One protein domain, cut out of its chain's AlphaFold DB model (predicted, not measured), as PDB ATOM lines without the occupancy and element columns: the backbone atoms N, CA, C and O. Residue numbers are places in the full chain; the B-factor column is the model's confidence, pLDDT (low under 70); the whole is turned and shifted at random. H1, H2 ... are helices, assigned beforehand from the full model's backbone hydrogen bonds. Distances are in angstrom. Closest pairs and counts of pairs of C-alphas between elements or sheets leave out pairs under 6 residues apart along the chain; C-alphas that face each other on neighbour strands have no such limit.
ATOM      1  N   ARG A  15      23.535 -16.964 -55.732       48.47
ATOM      2  CA  ARG A  15      22.729 -15.884 -56.336       48.47
ATOM      3  C   ARG A  15      21.264 -15.868 -55.895       48.47
ATOM      4  O   ARG A  15      20.646 -14.815 -55.934       48.47
ATOM      5  N   ARG A  16      20.696 -17.023 -55.513       48.78
ATOM      6  CA  ARG A  16      19.319 -17.090 -54.989       48.78
ATOM      7  C   ARG A  16      19.224 -16.423 -53.621       48.78
ATOM      8  O   ARG A  16      18.450 -15.500 -53.489       48.78
ATOM      9  N   LEU A  17      20.107 -16.772 -52.684       51.53
ATOM     10  CA  LEU A  17      20.159 -16.145 -51.357       51.53
ATOM     11  C   LEU A  17      20.378 -14.625 -51.428       51.53
ATOM     12  O   LEU A  17      19.708 -13.886 -50.719       51.53
ATOM     13  N   GLU A  18      21.266 -14.136 -52.300       57.31
ATOM     14  CA  GLU A  18      21.472 -12.687 -52.475       57.31
ATOM     15  C   GLU A  18      20.255 -11.981 -53.097       57.31
ATOM     16  O   GLU A  18      19.891 -10.887 -52.658       57.31
ATOM     17  N   ASN A  19      19.599 -12.604 -54.085       60.94
ATOM     18  CA  ASN A  19      18.365 -12.071 -54.667       60.94
ATOM     19  C   ASN A  19      17.206 -12.096 -53.665       60.94
ATOM     20  O   ASN A  19      16.512 -11.093 -53.546       60.94
ATOM     21  N   ASP A  20      17.042 -13.182 -52.910       66.19
ATOM     22  CA  ASP A  20      15.994 -13.343 -51.899       66.19
ATOM     23  C   ASP A  20      16.157 -12.291 -50.788       66.19
ATOM     24  O   ASP A  20      15.188 -11.657 -50.373       66.19
ATOM     25  N   VAL A  21      17.398 -12.017 -50.360       69.06
ATOM     26  CA  VAL A  21      17.712 -10.928 -49.416       69.06
ATOM     27  C   VAL A  21      17.371  -9.558 -50.016       69.06
ATOM     28  O   VAL A  21      16.822  -8.694 -49.326       69.06
ATOM     29  N   GLY A  22      17.667  -9.344 -51.301       70.88
ATOM     30  CA  GLY A  22      17.333  -8.111 -52.015       70.88
ATOM     31  C   GLY A  22      15.826  -7.883 -52.169       70.88
ATOM     32  O   GLY A  22      15.353  -6.763 -51.960       70.88
ATOM     33  N   GLU A  23      15.065  -8.927 -52.497       78.75
ATOM     34  CA  GLU A  23      13.604  -8.880 -52.592       78.75
ATOM     35  C   GLU A  23      12.961  -8.652 -51.226       78.75
ATOM     36  O   GLU A  23      12.160  -7.728 -51.088       78.75
ATOM     37  N   MET A  24      13.382  -9.390 -50.195       76.81
ATOM     38  CA  MET A  24      12.898  -9.213 -48.822       76.81
ATOM     39  C   MET A  24      13.106  -7.772 -48.340       76.81
ATOM     40  O   MET A  24      12.217  -7.181 -47.729       76.81
ATOM     41  N   ARG A  25      14.251  -7.163 -48.675       73.69
ATOM     42  CA  ARG A  25      14.538  -5.766 -48.327       73.69
ATOM     43  C   ARG A  25      13.640  -4.774 -49.073       73.69
ATOM     44  O   ARG A  25      13.226  -3.779 -48.483       73.69
ATOM     45  N   ARG A  26      13.312  -5.027 -50.347       81.31
ATOM     46  CA  ARG A  26      12.353  -4.195 -51.102       81.31
ATOM     47  C   ARG A  26      10.938  -4.321 -50.550       81.31
ATOM     48  O   ARG A  26      10.286  -3.299 -50.370       81.31
ATOM     49  N   VAL A  27      10.495  -5.542 -50.251       84.06
ATOM     50  CA  VAL A  27       9.187  -5.807 -49.634       84.06
ATOM     51  C   VAL A  27       9.087  -5.102 -48.284       84.06
ATOM     52  O   VAL A  27       8.102  -4.418 -48.026       84.06
ATOM     53  N   LEU A  28      10.134  -5.184 -47.459       80.44
ATOM     54  CA  LEU A  28      10.188  -4.496 -46.171       80.44
ATOM     55  C   LEU A  28      10.101  -2.972 -46.326       80.44
ATOM     56  O   LEU A  28       9.343  -2.329 -45.610       80.44
ATOM     57  N   ASN A  29      10.834  -2.386 -47.276       81.25
ATOM     58  CA  ASN A  29      10.767  -0.944 -47.529       81.25
ATOM     59  C   ASN A  29       9.380  -0.501 -48.013       81.25
ATOM     60  O   ASN A  29       8.893   0.536 -47.572       81.25
ATOM     61  N   ALA A  30       8.738  -1.280 -48.887       86.56
ATOM     62  CA  ALA A  30       7.372  -1.003 -49.321       86.56
ATOM     63  C   ALA A  30       6.388  -1.083 -48.141       86.56
ATOM     64  O   ALA A  30       5.538  -0.213 -47.993       86.56
ATOM     65  N   PHE A  31       6.548  -2.072 -47.257       84.88
ATOM     66  CA  PHE A  31       5.755  -2.187 -46.033       84.88
ATOM     67  C   PHE A  31       5.927  -0.968 -45.111       84.88
ATOM     68  O   PHE A  31       4.934  -0.409 -44.656       84.88
ATOM     69  N   LEU A  32       7.161  -0.496 -44.902       82.31
ATOM     70  CA  LEU A  32       7.432   0.717 -44.116       82.31
ATOM     71  C   LEU A  32       6.770   1.965 -44.712       82.31
ATOM     72  O   LEU A  32       6.246   2.789 -43.974       82.31
ATOM     73  N   GLN A  33       6.767   2.095 -46.041       85.38
ATOM     74  CA  GLN A  33       6.087   3.199 -46.721       85.38
ATOM     75  C   GLN A  33       4.566   3.133 -46.560       85.38
ATOM     76  O   GLN A  33       3.932   4.173 -46.416       85.38
ATOM     77  N   LEU A  34       3.985   1.928 -46.574       86.56
ATOM     78  CA  LEU A  34       2.556   1.740 -46.321       86.56
ATOM     79  C   LEU A  34       2.188   2.125 -44.886       86.56
ATOM     80  O   LEU A  34       1.182   2.795 -44.702       86.56
ATOM     81  N   MET A  35       3.018   1.767 -43.901       85.88
ATOM     82  CA  MET A  35       2.835   2.206 -42.512       85.88
ATOM     83  C   MET A  35       2.933   3.732 -42.382       85.88
ATOM     84  O   MET A  35       2.090   4.337 -41.738       85.88
ATOM     85  N   ASP A  36       3.926   4.361 -43.022       82.56
ATOM     86  CA  ASP A  36       4.123   5.820 -42.965       82.56
ATOM     87  C   ASP A  36       2.987   6.604 -43.661       82.56
ATOM     88  O   ASP A  36       2.781   7.782 -43.367       82.56
ATOM     89  N   HIS A  37       2.277   5.988 -44.616       86.94
ATOM     90  CA  HIS A  37       1.150   6.596 -45.333       86.94
ATOM     91  C   HIS A  37      -0.216   6.233 -44.736       86.94
ATOM     92  O   HIS A  37      -1.232   6.801 -45.148       86.94
ATOM     93  N   ASP A  38      -0.257   5.296 -43.788       85.62
ATOM     94  CA  ASP A  38      -1.490   4.985 -43.087       85.62
ATOM     95  C   ASP A  38      -1.860   6.153 -42.167       85.62
ATOM     96  O   ASP A  38      -1.075   6.612 -41.342       85.62
ATOM     97  N   SER A  39      -3.072   6.664 -42.360       86.38
ATOM     98  CA  SER A  39      -3.662   7.753 -41.571       86.38
ATOM     99  C   SER A  39      -4.848   7.268 -40.743       86.38
ATOM    100  O   SER A  39      -5.605   8.075 -40.206       86.38
ATOM    101  N   SER A  40      -5.044   5.948 -40.682       90.25
ATOM    102  CA  SER A  40      -6.063   5.341 -39.848       90.25
ATOM    103  C   SER A  40      -5.676   5.393 -38.369       90.25
ATOM    104  O   SER A  40      -4.502   5.355 -38.014       90.25
ATOM    105  N   ASP A  41      -6.682   5.397 -37.495       87.81
ATOM    106  CA  ASP A  41      -6.492   5.245 -36.047       87.81
ATOM    107  C   ASP A  41      -6.369   3.757 -35.633       87.81
ATOM    108  O   ASP A  41      -6.653   3.387 -34.490       87.81
ATOM    109  N   SER A  42      -6.014   2.864 -36.567       89.50
ATOM    110  CA  SER A  42      -5.962   1.419 -36.310       89.50
ATOM    111  C   SER A  42      -4.594   1.000 -35.763       89.50
ATOM    112  O   SER A  42      -3.571   1.339 -36.355       89.50
ATOM    113  N   PRO A  43      -4.528   0.197 -34.685       89.31
ATOM    114  CA  PRO A  43      -3.254  -0.315 -34.196       89.31
ATOM    115  C   PRO A  43      -2.669  -1.360 -35.157       89.31
ATOM    116  O   PRO A  43      -3.363  -2.285 -35.588       89.31
ATOM    117  N   ILE A  44      -1.368  -1.263 -35.432       88.94
ATOM    118  CA  ILE A  44      -0.619  -2.255 -36.212       88.94
ATOM    119  C   ILE A  44       0.145  -3.167 -35.251       88.94
ATOM    120  O   ILE A  44       0.983  -2.711 -34.477       88.94
ATOM    121  N   VAL A  45      -0.106  -4.478 -35.331       91.25
ATOM    122  CA  VAL A  45       0.597  -5.493 -34.532       91.25
ATOM    123  C   VAL A  45       1.386  -6.418 -35.453       91.25
ATOM    124  O   VAL A  45       0.837  -6.983 -36.397       91.25
ATOM    125  N   ALA A  46       2.671  -6.604 -35.155       89.75
ATOM    126  CA  ALA A  46       3.557  -7.515 -35.872       89.75
ATOM    127  C   ALA A  46       4.218  -8.511 -34.907       89.75
ATOM    128  O   ALA A  46       4.571  -8.163 -33.782       89.75
ATOM    129  N   ALA A  47       4.420  -9.750 -35.362       91.12
ATOM    130  CA  ALA A  47       5.091 -10.804 -34.602       91.12
ATOM    131  C   ALA A  47       6.148 -11.496 -35.473       91.12
ATOM    132  O   ALA A  47       5.914 -11.774 -36.649       91.12
ATOM    133  N   THR A  48       7.322 -11.780 -34.905       87.31
ATOM    134  CA  THR A  48       8.413 -12.474 -35.602       87.31
ATOM    135  C   THR A  48       9.200 -13.360 -34.644       87.31
ATOM    136  O   THR A  48       9.558 -12.938 -33.548       87.31
ATOM    137  N   ASN A  49       9.530 -14.571 -35.093       86.62
ATOM    138  CA  ASN A  49      10.436 -15.477 -34.378       86.62
ATOM    139  C   ASN A  49      11.909 -15.259 -34.772       86.62
ATOM    140  O   ASN A  49      12.808 -15.851 -34.180       86.62
ATOM    141  N   SER A  50      12.165 -14.390 -35.757       84.56
ATOM    142  CA  SER A  50      13.496 -14.141 -36.317       84.56
ATOM    143  C   SER A  50      13.809 -12.640 -36.391       84.56
ATOM    144  O   SER A  50      14.124 -12.131 -37.470       84.56
ATOM    145  N   PRO A  51      13.775 -11.896 -35.265       85.19
ATOM    146  CA  PRO A  51      13.971 -10.442 -35.269       85.19
ATOM    147  C   PRO A  51      15.347 -10.019 -35.805       85.19
ATOM    148  O   PRO A  51      15.495  -8.919 -36.324       85.19
ATOM    149  N   ARG A  52      16.353 -10.905 -35.735       83.06
ATOM    150  CA  ARG A  52      17.716 -10.659 -36.242       83.06
ATOM    151  C   ARG A  52      17.789 -10.526 -37.767       83.06
ATOM    152  O   ARG A  52      18.770  -9.986 -38.265       83.06
ATOM    153  N   LEU A  53      16.791 -11.038 -38.490       80.81
ATOM    154  CA  LEU A  53      16.719 -10.952 -39.953       80.81
ATOM    155  C   LEU A  53      16.108  -9.630 -40.438       80.81
ATOM    156  O   LEU A  53      16.136  -9.350 -41.634       80.81
ATOM    157  N   LEU A  54      15.543  -8.828 -39.531       80.69
ATOM    158  CA  LEU A  54      14.861  -7.583 -39.863       80.69
ATOM    159  C   LEU A  54      15.802  -6.383 -39.722       80.69
ATOM    160  O   LEU A  54      16.660  -6.333 -38.837       80.69
ATOM    161  N   ASP A  55      15.622  -5.392 -40.598       80.81
ATOM    162  CA  ASP A  55      16.376  -4.139 -40.542       80.81
ATOM    163  C   ASP A  55      16.017  -3.360 -39.263       80.81
ATOM    164  O   ASP A  55      14.845  -3.217 -38.906       80.81
ATOM    165  N   ARG A  56      17.025  -2.791 -38.588       81.00
ATOM    166  CA  ARG A  56      16.836  -1.943 -37.399       81.00
ATOM    167  C   ARG A  56      15.938  -0.723 -37.650       81.00
ATOM    168  O   ARG A  56      15.421  -0.147 -36.697       81.00
ATOM    169  N   ALA A  57      15.781  -0.279 -38.896       79.81
ATOM    170  CA  ALA A  57      14.838   0.772 -39.271       79.81
ATOM    171  C   ALA A  57      13.377   0.406 -38.991       79.81
ATOM    172  O   ALA A  57      12.624   1.290 -38.599       79.81
ATOM    173  N   LEU A  58      13.007  -0.872 -39.105       83.75
ATOM    174  CA  LEU A  58      11.638  -1.326 -38.863       83.75
ATOM    175  C   LEU A  58      11.208  -1.100 -37.416       83.75
ATOM    176  O   LEU A  58      10.155  -0.527 -37.173       83.75
ATOM    177  N   PHE A  59      12.048  -1.480 -36.453       86.25
ATOM    178  CA  PHE A  59      11.720  -1.351 -35.030       86.25
ATOM    179  C   PHE A  59      11.508   0.103 -34.586       86.25
ATOM    180  O   PHE A  59      10.837   0.330 -33.595       86.25
ATOM    181  N   ARG A  60      12.040   1.089 -35.322       85.56
ATOM    182  CA  ARG A  60      11.831   2.523 -35.043       85.56
ATOM    183  C   ARG A  60      10.459   3.043 -35.489       85.56
ATOM    184  O   ARG A  60      10.151   4.194 -35.204       85.56
ATOM    185  N   ARG A  61       9.687   2.249 -36.241       86.19
ATOM    186  CA  ARG A  61       8.315   2.576 -36.671       86.19
ATOM    187  C   ARG A  61       7.237   2.010 -35.756       86.19
ATOM    188  O   ARG A  61       6.080   2.359 -35.928       86.19
TER     189      ARG A  61
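This is residues 15 to 61 of the 147 residues of a protein of Lentisphaerae bacterium (UniProt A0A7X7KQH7). Look first at one long helix, H1, which makes the longest axis; after it the chain folds back along it in a wide loose loop, residues 38 to 55, and brings the very short H2 close to H1. The free start of H1, residues 15 to 20, sticks out. The printed part has 47 residues with two named helices, H1 then H2, and no named strand; it is all helix and loose, with a radius of gyration of the C-alphas of 12.4 A and spans of 41 by 21 by 14 A.

Begin at H1, residues 15 to 37, where every O i to N i+4 pair is within hydrogen-bond range. H2, residues 56 to 59, is too short for such a pair, and its one O i to N i+3 pair is not within range. The two are close but not clearly touching: their closest C-alphas, Leu 32 and Leu 58, are 7.0 A apart.

Find C-alpha 15 at (22.729, -15.884, -56.336); H1 runs 33.0 A to C-alpha 37 at (1.150, 6.596, -45.333). H2 ends at C-alpha 59, (11.720, -1.351, -35.030).

The C-alphas farthest apart, Arg 15 and Asp 41, are 41.4 A apart. The printed part has no cut; the link is long, 18 residues. Residues 15 to 21 have pLDDT under 70.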